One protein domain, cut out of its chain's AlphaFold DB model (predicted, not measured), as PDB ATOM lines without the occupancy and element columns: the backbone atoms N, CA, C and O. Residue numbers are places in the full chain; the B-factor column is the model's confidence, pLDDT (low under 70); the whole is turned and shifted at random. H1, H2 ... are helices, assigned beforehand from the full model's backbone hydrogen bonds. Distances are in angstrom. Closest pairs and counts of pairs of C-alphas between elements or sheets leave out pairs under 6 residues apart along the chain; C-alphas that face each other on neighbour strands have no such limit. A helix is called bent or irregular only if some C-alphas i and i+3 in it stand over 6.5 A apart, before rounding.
ATOM      1  N   LEU A 274       5.203  18.335  34.836       94.44
ATOM      2  CA  LEU A 274       4.811  19.740  34.790       94.44
ATOM      3  C   LEU A 274       3.383  19.963  35.317       94.44
ATOM      4  O   LEU A 274       3.159  20.908  36.067       94.44
ATOM      5  N   GLU A 275       2.431  19.080  34.985       94.62
ATOM      6  CA  GLU A 275       1.053  19.137  35.508       94.62
ATOM      7  C   GLU A 275       0.993  19.006  37.038       94.62
ATOM      8  O   GLU A 275       0.136  19.602  37.692       94.62
ATOM      9  N   SER A 276       1.899  18.207  37.603       91.69
ATOM     10  CA  SER A 276       1.926  17.872  39.029       91.69
ATOM     11  C   SER A 276       2.858  18.775  39.841       91.69
ATOM     12  O   SER A 276       2.885  18.680  41.070       91.69
ATOM     13  N   CYS A 277       3.633  19.638  39.180       87.81
ATOM     14  CA  CYS A 277       4.618  20.488  39.824       87.81
ATOM     15  C   CYS A 277       3.945  21.618  40.616       87.81
ATOM     16  O   CYS A 277       3.142  22.394  40.094       87.81
ATOM     17  N   ASN A 278       4.292  21.724  41.897       85.25
ATOM     18  CA  ASN A 278       3.797  22.745  42.822       85.25
ATOM     19  C   ASN A 278       4.919  23.624  43.400       85.25
ATOM     20  O   ASN A 278       4.658  24.452  44.276       85.25
ATOM     21  N   GLU A 279       6.144  23.445  42.919       85.88
ATOM     22  CA  GLU A 279       7.335  24.169  43.350       85.88
ATOM     23  C   GLU A 279       7.669  25.276  42.349       85.88
ATOM     24  O   GLU A 279       7.278  25.233  41.182       85.88
ATOM     25  N   THR A 280       8.375  26.303  42.810       88.00
ATOM     26  CA  THR A 280       8.937  27.304  41.903       88.00
ATOM     27  C   THR A 280      10.032  26.668  41.063       88.00
ATOM     28  O   THR A 280      10.858  25.930  41.597       88.00
ATOM     29  N   LEU A 281      10.042  26.969  39.770       89.25
ATOM     30  CA  LEU A 281      10.915  26.328  38.800       89.25
ATOM     31  C   LEU A 281      12.014  27.276  38.345       89.25
ATOM     32  O   LEU A 281      11.745  28.410  37.940       89.25
ATOM     33  N   SER A 282      13.246  26.787  38.357       88.56
ATOM     34  CA  SER A 282      14.333  27.390  37.598       88.56
ATOM     35  C   SER A 282      14.334  26.866  36.160       88.56
ATOM     36  O   SER A 282      13.704  25.857  35.825       88.56
ATOM     37  N   LYS A 283      15.070  27.550  35.285       87.19
ATOM     38  CA  LYS A 283      15.296  27.075  33.918       87.19
ATOM     39  C   LYS A 283      16.031  25.734  33.922       87.19
ATOM     40  O   LYS A 283      15.712  24.845  33.141       87.19
ATOM     41  N   GLU A 284      16.997  25.584  34.822       87.75
ATOM     42  CA  GLU A 284      17.760  24.354  34.992       87.75
ATOM     43  C   GLU A 284      16.865  23.162  35.365       87.75
ATOM     44  O   GLU A 284      17.107  22.059  34.875       87.75
ATOM     45  N   ASP A 285      15.799  23.381  36.144       89.69
ATOM     46  CA  ASP A 285      14.824  22.330  36.478       89.69
ATOM     47  C   ASP A 285      14.019  21.886  35.252       89.69
ATOM     48  O   ASP A 285      13.828  20.688  35.045       89.69
ATOM     49  N   VAL A 286      13.586  22.834  34.412       91.50
ATOM     50  CA  VAL A 286      12.868  22.552  33.155       91.50
ATOM     51  C   VAL A 286      13.736  21.721  32.205       91.50
ATOM     52  O   VAL A 286      13.293  20.683  31.706       91.50
ATOM     53  N   GLU A 287      14.991  22.131  32.002       90.56
ATOM     54  CA  GLU A 287      15.952  21.399  31.166       90.56
ATOM     55  C   GLU A 287      16.241  20.000  31.719       90.56
ATOM     56  O   GLU A 287      16.283  19.017  30.974       90.56
ATOM     57  N   ALA A 288      16.425  19.887  33.037       89.94
ATOM     58  CA  ALA A 288      16.686  18.611  33.684       89.94
ATOM     59  C   ALA A 288      15.496  17.655  33.575       89.94
ATOM     60  O   ALA A 288      15.674  16.512  33.159       89.94
ATOM     61  N   ALA A 289      14.283  18.114  33.893       92.88
ATOM     62  CA  ALA A 289      13.076  17.300  33.804       92.88
ATOM     63  C   ALA A 289      12.841  16.786  32.379       92.88
ATOM     64  O   ALA A 289      12.451  15.634  32.184       92.88
ATOM     65  N   TYR A 290      13.121  17.613  31.371       93.12
ATOM     66  CA  TYR A 290      13.004  17.185  29.988       93.12
ATOM     67  C   TYR A 290      14.037  16.114  29.624       93.12
ATOM     68  O   TYR A 290      13.662  15.064  29.104       93.12
ATOM     69  N   ARG A 291      15.313  16.292  29.984       90.31
ATOM     70  CA  ARG A 291      16.347  15.262  29.758       90.31
ATOM     71  C   ARG A 291      16.023  13.944  30.458       90.31
ATOM     72  O   ARG A 291      16.208  12.881  29.869       90.31
ATOM     73  N   LEU A 292      15.488  14.009  31.677       90.88
ATOM     74  CA  LEU A 292      15.008  12.830  32.396       90.88
ATOM     75  C   LEU A 292      13.835  12.163  31.669       90.88
ATOM     76  O   LEU A 292      13.790  10.937  31.610       90.88
ATOM     77  N   SER A 293      12.916  12.927  31.071       93.06
ATOM     78  CA  SER A 293      11.839  12.330  30.269       93.06
ATOM     79  C   SER A 293      12.365  11.580  29.050       93.06
ATOM     80  O   SER A 293      11.927  10.462  28.814       93.06
ATOM     81  N   LEU A 294      13.360  12.130  28.346       90.56
ATOM     82  CA  LEU A 294      13.971  11.472  27.190       90.56
ATOM     83  C   LEU A 294      14.653  10.160  27.596       90.56
ATOM     84  O   LEU A 294      14.545   9.154  26.894       90.56
ATOM     85  N   LEU A 295      15.311  10.161  28.762       88.88
ATOM     86  CA  LEU A 295      15.954   8.981  29.331       88.88
ATOM     87  C   LEU A 295      14.938   7.883  29.680       88.88
ATOM     88  O   LEU A 295      15.169   6.722  29.351       88.88
ATOM     89  N   LEU A 296      13.823   8.238  30.329       90.00
ATOM     90  CA  LEU A 296      12.775   7.276  30.695       90.00
ATOM     91  C   LEU A 296      11.970   6.775  29.488       90.00
ATOM     92  O   LEU A 296      11.454   5.662  29.519       90.00
ATOM     93  N   GLU A 297      11.849   7.586  28.439       89.88
ATOM     94  CA  GLU A 297      11.104   7.257  27.216       89.88
ATOM     95  C   GLU A 297      11.954   6.496  26.181       89.88
ATOM     96  O   GLU A 297      11.444   6.117  25.126       89.88
ATOM     97  N   GLY A 298      13.227   6.216  26.488       80.56
ATOM     98  CA  GLY A 298      14.103   5.392  25.655       80.56
ATOM     99  C   GLY A 298      14.642   6.099  24.408       80.56
ATOM    100  O   GLY A 298      14.979   5.439  23.425       80.56
ATOM    101  N   GLU A 299      14.739   7.431  24.413       76.06
ATOM    102  CA  GLU A 299      15.317   8.167  23.288       76.06
ATOM    103  C   GLU A 299      16.858   8.076  23.305       76.06
ATOM    104  O   GLU A 299      17.529   8.639  24.167       76.06
ATOM    105  N   GLU A 300      17.434   7.365  22.321       53.69
ATOM    106  CA  GLU A 300      18.846   6.916  22.240       53.69
ATOM    107  C   GLU A 300      19.938   8.011  22.322       53.69
ATOM    108  O   GLU A 300      21.129   7.696  22.314       53.69
ATOM    109  N   LYS A 301      19.587   9.301  22.362       55.34
ATOM    110  CA  LYS A 301      20.530  10.423  22.209       55.34
ATOM    111  C   LYS A 301      20.600  11.368  23.405       55.34
ATOM    112  O   LYS A 301      20.899  12.541  23.209       55.34
ATOM    113  N   VAL A 302      20.374  10.903  24.630       57.75
ATOM    114  CA  VAL A 302      20.653  11.737  25.811       57.75
ATOM    115  C   VAL A 302      22.154  11.669  26.118       57.75
ATOM    116  O   VAL A 302      22.636  10.604  26.508       57.75
ATOM    117  N   PRO A 303      22.938  12.758  25.963       53.06
ATOM    118  CA  PRO A 303      24.307  12.782  26.452       53.06
ATOM    119  C   PRO A 303      24.227  12.791  27.979       53.06
ATOM    120  O   PRO A 303      23.924  13.816  28.592       53.06
ATOM    121  N   ILE A 304      24.456  11.634  28.595       52.03
ATOM    122  CA  ILE A 304      24.628  11.527  30.042       52.03
ATOM    123  C   ILE A 304      25.966  12.211  30.361       52.03
ATOM    124  O   ILE A 304      27.032  11.642  30.152       52.03
ATOM    125  N   GLY A 305      25.904  13.488  30.739       47.53
ATOM    126  CA  GLY A 305      27.034  14.276  31.238       47.53
ATOM    127  C   GLY A 305      26.951  14.472  32.755       47.53
ATOM    128  O   GLY A 305      25.876  14.326  33.332       47.53
ATOM    129  N   ASP A 306      28.081  14.845  33.365       44.66
ATOM    130  CA  ASP A 306      28.462  14.699  34.788       44.66
ATOM    131  C   ASP A 306      27.558  15.299  35.898       44.66
ATOM    132  O   ASP A 306      27.959  15.298  37.059       44.66
ATOM    133  N   SER A 307      26.344  15.784  35.622       56.72
ATOM    134  CA  SER A 307      25.371  16.092  36.687       56.72
ATOM    135  C   SER A 307      23.951  16.283  36.136       56.72
ATOM    136  O   SER A 307      23.480  17.416  35.996       56.72
ATOM    137  N   MET A 308      23.237  15.203  35.808       66.50
ATOM    138  CA  MET A 308      21.770  15.290  35.735       66.50
ATOM    139  C   MET A 308      21.224  15.336  37.168       66.50
ATOM    140  O   MET A 308      21.517  14.424  37.940       66.50
ATOM    141  N   PRO A 309      20.471  16.377  37.567       75.44
ATOM    142  CA  PRO A 309      19.977  16.461  38.930       75.44
ATOM    143  C   PRO A 309      18.864  15.436  39.159       75.44
ATOM    144  O   PRO A 309      18.011  15.199  38.303       75.44
ATOM    145  N   VAL A 310      18.851  14.861  40.356       75.25
ATOM    146  CA  VAL A 310      17.794  13.955  40.803       75.25
ATOM    147  C   VAL A 310      16.605  14.796  41.247       75.25
ATOM    148  O   VAL A 310      16.551  15.305  42.370       75.25
ATOM    149  N   LEU A 311      15.637  14.966  40.353       81.94
ATOM    150  CA  LEU A 311      14.398  15.668  40.666       81.94
ATOM    151  C   LEU A 311      13.441  14.714  41.390       81.94
ATOM    152  O   LEU A 311      12.782  13.880  40.772       81.94
ATOM    153  N   ARG A 312      13.349  14.839  42.720       85.19
ATOM    154  CA  ARG A 312      12.501  13.957  43.549       85.19
ATOM    155  C   ARG A 312      11.040  13.965  43.104       85.19
ATOM    156  O   ARG A 312      10.434  12.908  42.948       85.19
ATOM    157  N   SER A 313      10.493  15.153  42.843       89.19
ATOM    158  CA  SER A 313       9.120  15.313  42.352       89.19
ATOM    159  C   SER A 313       8.913  14.630  40.996       89.19
ATOM    160  O   SER A 313       7.875  14.011  40.772       89.19
ATOM    161  N   PHE A 314       9.917  14.656  40.115       92.81
ATOM    162  CA  PHE A 314       9.880  13.960  38.829       92.81
ATOM    163  C   PHE A 314       9.826  12.441  38.997       92.81
ATOM    164  O   PHE A 314       8.982  11.792  38.375       92.81
ATOM    165  N   ALA A 315      10.680  11.883  39.862       92.00
ATOM    166  CA  ALA A 315      10.709  10.448  40.136       92.00
ATOM    167  C   ALA A 315       9.373   9.949  40.710       92.00
ATOM    168  O   ALA A 315       8.859   8.916  40.291       92.00
ATOM    169  N   GLN A 316       8.783  10.713  41.632       92.38
ATOM    170  CA  GLN A 316       7.513  10.367  42.271       92.38
ATOM    171  C   GLN A 316       6.336  10.400  41.291       92.38
ATOM    172  O   GLN A 316       5.522   9.478  41.275       92.38
ATOM    173  N   VAL A 317       6.251  11.428  40.443       94.00
ATOM    174  CA  VAL A 317       5.176  11.543  39.442       94.00
ATOM    175  C   VAL A 317       5.273  10.439  38.389       94.00
ATOM    176  O   VAL A 317       4.253   9.911  37.945       94.00
ATOM    177  N   ASN A 318       6.493  10.056  38.013       94.62
ATOM    178  CA  ASN A 318       6.755   9.065  36.973       94.62
ATOM    179  C   ASN A 318       7.128   7.682  37.530       94.62
ATOM    180  O   ASN A 318       7.764   6.896  36.827       94.62
ATOM    181  N   MET A 319       6.705   7.360  38.760       93.56
ATOM    182  CA  MET A 319       7.127   6.152  39.484       93.56
ATOM    183  C   MET A 319       6.999   4.871  38.656       93.56
ATOM    184  O   MET A 319       7.932   4.085  38.629       93.56
ATOM    185  N   GLY A 320       5.897   4.680  37.922       92.88
ATOM    186  CA  GLY A 320       5.715   3.468  37.115       92.88
ATOM    187  C   GLY A 320       6.758   3.291  36.001       92.88
ATOM    188  O   GLY A 320       7.175   2.170  35.732       92.88
ATOM    189  N   LEU A 321       7.209   4.385  35.372       93.19
ATOM    190  CA  LEU A 321       8.276   4.336  34.362       93.19
ATOM    191  C   LEU A 321       9.648   4.152  35.016       93.19
ATOM    192  O   LEU A 321      10.454   3.359  34.537       93.19
ATOM    193  N   VAL A 322       9.889   4.862  36.122       93.31
ATOM    194  CA  VAL A 322      11.132   4.764  36.898       93.31
ATOM    195  C   VAL A 322      11.332   3.342  37.414       93.31
ATOM    196  O   VAL A 322      12.385   2.765  37.189       93.31
ATOM    197  N   GLU A 323      10.319   2.752  38.043       94.00
ATOM    198  CA  GLU A 323      10.365   1.393  38.587       94.00
ATOM    199  C   GLU A 323      10.580   0.350  37.486       94.00
ATOM    200  O   GLU A 323      11.436  -0.518  37.628       94.00
ATOM    201  N   SER A 324       9.867   0.463  36.360       92.56
ATOM    202  CA  SER A 324      10.034  -0.459  35.230       92.56
ATOM    203  C   SER A 324      11.463  -0.441  34.684       92.56
ATOM    204  O   SER A 324      12.065  -1.500  34.524       92.56
ATOM    205  N   LEU A 325      12.012   0.748  34.413       92.00
ATOM    206  CA  LEU A 325      13.356   0.883  33.845       92.00
ATOM    207  C   LEU A 325      14.449   0.546  34.866       92.00
ATOM    208  O   LEU A 325      15.484  -0.013  34.504       92.00
ATOM    209  N   PHE A 326      14.228   0.878  36.140       92.56
ATOM    210  CA  PHE A 326      15.106   0.476  37.232       92.56
ATOM    211  C   PHE A 326      15.187  -1.045  37.315       92.56
ATOM    212  O   PHE A 326      16.288  -1.575  37.267       92.56
ATOM    213  N   ASN A 327      14.047  -1.737  37.377       92.69
ATOM    214  CA  ASN A 327      14.012  -3.192  37.495       92.69
ATOM    215  C   ASN A 327      14.672  -3.877  36.298       92.69
ATOM    216  O   ASN A 327      15.443  -4.806  36.499       92.69
ATOM    217  N   GLU A 328      14.436  -3.389  35.077       91.81
ATOM    218  CA  GLU A 328      15.111  -3.885  33.870       91.81
ATOM    219  C   GLU A 328      16.636  -3.754  33.990       91.81
ATOM    220  O   GLU A 328      17.356  -4.750  33.952       91.81
ATOM    221  N   LYS A 329      17.140  -2.537  34.233       90.44
ATOM    222  CA  LYS A 329      18.586  -2.291  34.339       90.44
ATOM    223  C   LYS A 329      19.226  -3.002  35.531       90.44
ATOM    224  O   LYS A 329      20.387  -3.407  35.462       90.44
ATOM    225  N   PHE A 330      18.512  -3.090  36.651       91.38
ATOM    226  CA  PHE A 330      19.020  -3.683  37.881       91.38
ATOM    227  C   PHE A 330      19.113  -5.200  37.729       91.38
ATOM    228  O   PHE A 330      20.154  -5.772  38.046       91.38
ATOM    229  N   LEU A 331      18.093  -5.830  37.145       92.19
ATOM    230  CA  LEU A 331      18.120  -7.244  36.786       92.19
ATOM    231  C   LEU A 331      19.257  -7.546  35.802       92.19
ATOM    232  O   LEU A 331      20.005  -8.494  36.019       92.19
ATOM    233  N   ASP A 332      19.448  -6.713  34.778       90.81
ATOM    234  CA  ASP A 332      20.543  -6.878  33.812       90.81
ATOM    235  C   ASP A 332      21.935  -6.764  34.456       90.81
ATOM    236  O   ASP A 332      22.883  -7.429  34.036       90.81
ATOM    237  N   THR A 333      22.072  -5.919  35.480       90.19
ATOM    238  CA  THR A 333      23.355  -5.660  36.152       90.19
ATOM    239  C   THR A 333      23.666  -6.712  37.219       90.19
ATOM    240  O   THR A 333      24.776  -7.249  37.263       90.19
ATOM    241  N   PHE A 334      22.691  -7.002  38.082       89.44
ATOM    242  CA  PHE A 334      22.870  -7.785  39.307       89.44
ATOM    243  C   PHE A 334      22.215  -9.166  39.262       89.44
ATOM    244  O   PHE A 334      22.477  -9.983  40.136       89.44
ATOM    245  N   GLY A 335      21.375  -9.458  38.269       87.94
ATOM    246  CA  GLY A 335      20.707 -10.753  38.141       87.94
ATOM    247  C   GLY A 335      19.532 -10.973  39.099       87.94
ATOM    248  O   GLY A 335      19.025 -12.092  39.148       87.94
ATOM    249  N   LEU A 336      19.064  -9.939  39.812       86.94
ATOM    250  CA  LEU A 336      17.898 -10.043  40.694       86.94
ATOM    251  C   LEU A 336      16.878  -8.912  40.520       86.94
ATOM    252  O   LEU A 336      17.209  -7.810  40.087       86.94
ATOM    253  N   GLU A 337      15.642  -9.185  40.933       83.00
ATOM    254  CA  GLU A 337      14.588  -8.182  41.093       83.00
ATOM    255  C   GLU A 337      14.594  -7.629  42.524       83.00
ATOM    256  O   GLU A 337      14.753  -8.381  43.487       83.00
ATOM    257  N   VAL A 338      14.389  -6.318  42.678       82.50
ATOM    258  CA  VAL A 338      14.395  -5.653  43.990       82.50
ATOM    259  C   VAL A 338      13.116  -4.855  44.197       82.50
ATOM    260  O   VAL A 338      12.668  -4.129  43.317       82.50
ATOM    261  N   CYS A 339      12.566  -4.939  45.409       79.69
ATOM    262  CA  CYS A 339      11.390  -4.184  45.837       79.69
ATOM    263  C   CYS A 339      11.739  -3.216  46.976       79.69
ATOM    264  O   CYS A 339      12.644  -3.466  47.767       79.69
ATOM    265  N   GLY A 340      10.968  -2.132  47.110       81.25
ATOM    266  CA  GLY A 340      11.062  -1.222  48.262       81.25
ATOM    267  C   GLY A 340      12.187  -0.182  48.198       81.25
ATOM    268  O   GLY A 340      12.431   0.501  49.191       81.25
ATOM    269  N   VAL A 341      12.844  -0.026  47.047       85.94
ATOM    270  CA  VAL A 341      13.797   1.069  46.798       85.94
ATOM    271  C   VAL A 341      13.020   2.377  46.618       85.94
ATOM    272  O   VAL A 341      11.936   2.387  46.038       85.94
ATOM    273  N   SER A 342      13.531   3.494  47.138       89.38
ATOM    274  CA  SER A 342      12.842   4.777  46.959       89.38
ATOM    275  C   SER A 342      12.962   5.263  45.503       89.38
ATOM    276  O   SER A 342      13.992   5.011  44.870       89.38
ATOM    277  N   PRO A 343      11.965   5.986  44.955       89.88
ATOM    278  CA  PRO A 343      12.012   6.475  43.573       89.88
ATOM    279  C   PRO A 343      13.251   7.324  43.263       89.88
ATOM    280  O   PRO A 343      13.755   7.302  42.144       89.88
ATOM    281  N   GLU A 344      13.757   8.063  44.250       88.88
ATOM    282  CA  GLU A 344      14.967   8.876  44.120       88.88
ATOM    283  C   GLU A 344      16.203   8.005  43.886       88.88
ATOM    284  O   GLU A 344      16.971   8.272  42.967       88.88
ATOM    285  N   VAL A 345      16.357   6.934  44.669       87.44
ATOM    286  CA  VAL A 345      17.469   5.985  44.534       87.44
ATOM    287  C   VAL A 345      17.351   5.201  43.225       87.44
ATOM    288  O   VAL A 345      18.345   5.014  42.526       87.44
ATOM    289  N   MET A 346      16.132   4.807  42.842       91.31
ATOM    290  CA  MET A 346      15.881   4.183  41.540       91.31
ATOM    291  C   MET A 346      16.308   5.101  40.386       91.31
ATOM    292  O   MET A 346      16.986   4.663  39.459       91.31
ATOM    293  N   LEU A 347      15.949   6.387  40.447       89.88
ATOM    294  CA  LEU A 347      16.317   7.358  39.420       89.88
ATOM    295  C   LEU A 347      17.829   7.632  39.401       89.88
ATOM    296  O   LEU A 347      18.414   7.691  38.322       89.88
ATOM    297  N   GLU A 348      18.470   7.737  40.568       88.25
ATOM    298  CA  GLU A 348      19.933   7.828  40.694       88.25
ATOM    299  C   GLU A 348      20.631   6.658  39.994       88.25
ATOM    300  O   GLU A 348      21.571   6.879  39.235       88.25
ATOM    301  N   PHE A 349      20.139   5.428  40.167       87.62
ATOM    302  CA  PHE A 349      20.664   4.267  39.444       87.62
ATOM    303  C   PHE A 349      20.473   4.371  37.933       87.62
ATOM    304  O   PHE A 349      21.361   4.019  37.164       87.62
ATOM    305  N   ILE A 350      19.322   4.855  37.470       88.25
ATOM    306  CA  ILE A 350      19.064   4.987  36.033       88.25
ATOM    307  C   ILE A 350      20.035   5.992  35.389       88.25
ATOM    308  O   ILE A 350      20.428   5.775  34.236       88.25
ATOM    309  N   ILE A 351      20.406   7.050  36.122       85.19
ATOM    310  CA  ILE A 351      21.308   8.129  35.690       85.19
ATOM    311  C   ILE A 351      22.782   7.715  35.800       85.19
ATOM    312  O   ILE A 351      23.525   7.833  34.828       85.19
ATOM    313  N   GLU A 352      23.211   7.260  36.978       82.19
ATOM    314  CA  GLU A 352      24.623   7.026  37.322       82.19
ATOM    315  C   GLU A 352      25.027   5.544  37.243       82.19
ATOM    316  O   GLU A 352      26.210   5.209  37.315       82.19
ATOM    317  N   GLY A 353      24.066   4.631  37.107       84.06
ATOM    318  CA  GLY A 353      24.303   3.191  37.159       84.06
ATOM    319  C   GLY A 353      24.906   2.756  38.494       84.06
ATOM    320  O   GLY A 353      24.572   3.261  39.569       84.06
ATOM    321  N   VAL A 354      25.861   1.831  38.410       81.00
ATOM    322  CA  VAL A 354      26.626   1.308  39.555       81.00
ATOM    323  C   VAL A 354      27.539   2.353  40.218       81.00
ATOM    324  O   VAL A 354      28.095   2.103  41.286       81.00
ATOM    325  N   TYR A 355      27.693   3.539  39.616       80.19
ATOM    326  CA  TYR A 355      28.512   4.621  40.164       80.19
ATOM    327  C   TYR A 355      27.787   5.487  41.207       80.19
ATOM    328  O   TYR A 355      28.439   6.321  41.845       80.19
ATOM    329  N   SER A 356      26.500   5.265  41.477       78.12
ATOM    330  CA  SER A 356      25.820   5.962  42.577       78.12
ATOM    331  C   SER A 356      26.269   5.430  43.941       78.12
ATOM    332  O   SER A 356      26.224   4.230  44.215       78.12
ATOM    333  N   ALA A 357      26.691   6.332  44.834       81.44
ATOM    334  CA  ALA A 357      27.048   5.971  46.210       81.44
ATOM    335  C   ALA A 357      25.834   5.472  47.012       81.44
ATOM    336  O   ALA A 357      25.980   4.597  47.866       81.44
ATOM    337  N   SER A 358      24.640   6.002  46.723       83.06
ATOM    338  CA  SER A 358      23.384   5.516  47.300       83.06
ATOM    339  C   SER A 358      23.136   4.068  46.888       83.06
ATOM    340  O   SER A 358      22.786   3.251  47.732       83.06
ATOM    341  N   ILE A 359      23.412   3.729  45.624       86.31
ATOM    342  CA  ILE A 359      23.244   2.368  45.108       86.31
ATOM    343  C   ILE A 359      24.239   1.391  45.707       86.31
ATOM    344  O   ILE A 359      23.829   0.297  46.077       86.31
ATOM    345  N   VAL A 360      25.505   1.781  45.878       87.50
ATOM    346  CA  VAL A 360      26.490   0.941  46.581       87.50
ATOM    347  C   VAL A 360      25.955   0.537  47.959       87.50
ATOM    348  O   VAL A 360      25.960  -0.643  48.295       87.50
ATOM    349  N   LYS A 361      25.413   1.496  48.721       88.00
ATOM    350  CA  LYS A 361      24.813   1.222  50.036       88.00
ATOM    351  C   LYS A 361      23.545   0.379  49.949       88.00
ATOM    352  O   LYS A 361      23.359  -0.512  50.764       88.00
ATOM    353  N   THR A 362      22.671   0.637  48.976       87.19
ATOM    354  CA  THR A 362      21.459  -0.170  48.772       87.19
ATOM    355  C   THR A 362      21.801  -1.622  48.455       87.19
ATOM    356  O   THR A 362      21.176  -2.516  49.016       87.19
ATOM    357  N   VAL A 363      22.799  -1.867  47.603       88.56
ATOM    358  CA  VAL A 363      23.272  -3.220  47.275       88.56
ATOM    359  C   VAL A 363      23.918  -3.878  48.494       88.56
ATOM    360  O   VAL A 363      23.637  -5.040  48.765       88.56
ATOM    361  N   GLU A 364      24.715  -3.141  49.268       90.94
ATOM    362  CA  GLU A 364      25.301  -3.625  50.525       90.94
ATOM    363  C   GLU A 364      24.230  -4.084  51.521       90.94
ATOM    364  O   GLU A 364      24.250  -5.239  51.947       90.94
ATOM    365  N   SER A 365      23.242  -3.234  51.822       88.62
ATOM    366  CA  SER A 365      22.123  -3.607  52.695       88.62
ATOM    367  C   SER A 365      21.330  -4.781  52.127       88.62
ATOM    368  O   SER A 365      20.991  -5.701  52.857       88.62
ATOM    369  N   LEU A 366      21.079  -4.804  50.816       87.25
ATOM    370  CA  LEU A 366      20.355  -5.895  50.169       87.25
ATOM    371  C   LEU A 366      21.076  -7.244  50.340       87.25
ATOM    372  O   LEU A 366      20.415  -8.226  50.678       87.25
ATOM    373  N   VAL A 367      22.398  -7.285  50.150       88.06
ATOM    374  CA  VAL A 367      23.215  -8.496  50.337       88.06
ATOM    375  C   VAL A 367      23.185  -8.957  51.794       88.06
ATOM    376  O   VAL A 367      22.926 -10.131  52.056       88.06
ATOM    377  N   ILE A 368      23.397  -8.043  52.745       87.25
ATOM    378  CA  ILE A 368      23.478  -8.368  54.176       87.25
ATOM    379  C   ILE A 368      22.108  -8.782  54.730       87.25
ATOM    380  O   ILE A 368      21.965  -9.850  55.337       87.25
ATOM    381  N   ASP A 369      21.079  -7.969  54.491       85.44
ATOM    382  CA  ASP A 369      19.755  -8.131  55.094       85.44
ATOM    383  C   ASP A 369      19.031  -9.364  54.555       85.44
ATOM    384  O   ASP A 369      18.409 -10.098  55.332       85.44
ATOM    385  N   ASN A 370      19.155  -9.622  53.247       84.31
ATOM    386  CA  ASN A 370      18.552 -10.790  52.601       84.31
ATOM    387  C   ASN A 370      19.483 -12.004  52.570       84.31
ATOM    388  O   ASN A 370      19.054 -13.068  52.138       84.31
ATOM    389  N   SER A 371      20.718 -11.869  53.073       86.06
ATOM    390  CA  SER A 371      21.697 -12.961  53.134       86.06
ATOM    391  C   SER A 371      21.960 -13.593  51.765       86.06
ATOM    392  O   SER A 371      22.009 -14.812  51.648       86.06
ATOM    393  N   LEU A 372      22.111 -12.748  50.741       88.12
ATOM    394  CA  LEU A 372      22.330 -13.193  49.362       88.12
ATOM    395  C   LEU A 372      23.722 -13.802  49.197       88.12
ATOM    396  O   LEU A 372      24.675 -13.290  49.786       88.12
ATOM    397  N   ILE A 373      23.847 -14.843  48.380       87.12
ATOM    398  CA  ILE A 373      25.122 -15.503  48.030       87.12
ATOM    399  C   ILE A 373      25.462 -15.341  46.538       87.12
ATOM    400  O   ILE A 373      24.664 -14.805  45.768       87.12
ATOM    401  N   ASP A 374      26.658 -15.763  46.113       86.44
ATOM    402  CA  ASP A 374      27.181 -15.501  44.762       86.44
ATOM    403  C   ASP A 374      26.363 -16.154  43.633       86.44
ATOM    404  O   ASP A 374      26.388 -15.670  42.500       86.44
ATOM    405  N   GLU A 375      25.588 -17.203  43.922       85.94
ATOM    406  CA  GLU A 375      24.655 -17.780  42.949       85.94
ATOM    407  C   GLU A 375      23.368 -16.960  42.753       85.94
ATOM    408  O   GLU A 375      22.651 -17.169  41.770       85.94
ATOM    409  N   GLU A 376      23.063 -16.041  43.669       86.25
ATOM    410  CA  GLU A 376      21.816 -15.266  43.700       86.25
ATOM    411  C   GLU A 376      21.996 -13.822  43.222       86.25
ATOM    412  O   GLU A 376      21.031 -13.194  42.784       86.25
ATOM    413  N   ILE A 377      23.218 -13.289  43.300       90.31
ATOM    414  CA  ILE A 377      23.533 -11.919  42.901       90.31
ATOM    415  C   ILE A 377      24.886 -11.830  42.198       90.31
ATOM    416  O   ILE A 377      25.913 -12.306  42.673       90.31
ATOM    417  N   ASN A 378      24.904 -11.121  41.073       88.44
ATOM    418  CA  ASN A 378      26.133 -10.690  40.431       88.44
ATOM    419  C   ASN A 378      26.602  -9.369  41.053       88.44
ATOM    420  O   ASN A 378      25.866  -8.386  41.021       88.44
ATOM    421  N   LEU A 379      27.829  -9.318  41.575       89.88
ATOM    422  CA  LEU A 379      28.439  -8.090  42.097       89.88
ATOM    423  C   LEU A 379      29.548  -7.587  41.154       89.88
ATOM    424  O   LEU A 379      30.668  -8.108  41.197       89.88
ATOM    425  N   PRO A 380      29.278  -6.561  40.321       87.94
ATOM    426  CA  PRO A 380      30.294  -5.945  39.474       87.94
ATOM    427  C   PRO A 380      31.460  -5.382  40.293       87.94
ATOM    428  O   PRO A 380      31.262  -4.804  41.368       87.94
ATOM    429  N   THR A 381      32.675  -5.476  39.748       86.75
ATOM    430  CA  THR A 381      33.902  -4.979  40.394       86.75
ATOM    431  C   THR A 381      33.832  -3.478  40.700       86.75
ATOM    432  O   THR A 381      34.403  -2.992  41.677       86.75
ATOM    433  N   GLU A 382      33.102  -2.717  39.888       86.56
ATOM    434  CA  GLU A 382      32.862  -1.288  40.077       86.56
ATOM    435  C   GLU A 382      32.123  -0.975  41.388       86.56
ATOM    436  O   GLU A 382      32.362   0.080  41.975       86.56
ATOM    437  N   ILE A 383      31.257  -1.875  41.865       86.75
ATOM    438  CA  ILE A 383      30.548  -1.721  43.142       86.75
ATOM    439  C   ILE A 383      31.383  -2.223  44.307       86.75
ATOM    440  O   ILE A 383      31.502  -1.520  45.312       86.75
ATOM    441  N   THR A 384      32.003  -3.394  44.171       88.69
ATOM    442  CA  THR A 384      32.780  -3.990  45.265       88.69
ATOM    443  C   THR A 384      34.017  -3.155  45.575       88.69
ATOM    444  O   THR A 384      34.290  -2.873  46.733       88.69
TER     445      THR A 384
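Overview. This is residues 274 to 384 of the 506 residues of an uncharacterized protein of Methanothermobacter sp. CaT2 (UniProt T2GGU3). This is an elongated body of helices in which H4 sits in the middle with H3 side by side with it; H2 packs on the first part of H4, while H1 makes one end and meets H3 with its last residue. Toward the opposite end of the body H4 and H5 make a corner, the last residues of H5, 368 to 370, stick out with 371 to 374, and short H6 packs on the last residues of H4. The printed part has 111 residues, with six named helices in the order H1 to H6 and no named strand: the class is all helix, mostly crossed in packing. It is compact, with a radius of gyration of the C-alphas of 14.9 A, and spans 45 by 26 by 21 A.

Arrangement. Start with H1, residues 283 to 296, and H3, residues 319 to 334: they only just touch, with 3 pairs of C-alphas within 8 A, closest at Leu 296 and Leu 321, 6.5 A, at a steep tilt of 59 degrees. Next look at H2, residues 312 to 317, close but not clearly touching H1: the closest C-alphas, of Ala 289 and Phe 314, are 6.8 A apart. The hub is H4, residues 343 to 355. H2 touches its residues 343 to 347, closest at the C-alphas of Ala 315 and Pro 343, 5.4 A. H3 touches H4 at a shallow tilt of 31 degrees, the same way, closest at the C-alphas of Phe 326 and Met 346, 5.7 A. H5, residues 357 to 370, touches H4 with residues 358 to 360 alone, about perpendicular at 77 degrees; the C-alphas of Phe 349 and Ile 359 come closest, at 6.5 A. H6, residues 381 to 384, touches H4 residues 354 to 355, closest at the C-alphas of Val 354 and Ile 383, 6.1 A. H1 and H4 are near each other; H3 and H5 are apart. In H1, H2, H3 and H5 every O i to N i+4 pair is within hydrogen-bond range, in H4 7 of 9, and H6 is too short for such a pair.

Along the chain. Find C-alpha 283 at (15.296, 27.075, 33.918); from there H1 runs 20.2 A to C-alpha 296. H2 measures 8.7 A and H3 21.0 A. From C-alpha 343 at (12.012, 6.475, 43.573) H4 runs 17.0 A; it is irregular, with C-alphas 351 and 354 9.5 A apart. H5 runs 19.8 A, and H6 runs 5.1 A to C-alpha 384 at (32.780, -3.990, 45.265).

Size, cuts and confidence. The C-alphas of Thr 280 and Glu 375, the two farthest apart, are 47.8 A apart. The printed part has no cut. Look along residues 297 to 311 for the long link, H1 to H2; residues 300 to 308 there are under pLDDT 70, against a mean of 85.3 for the printed part.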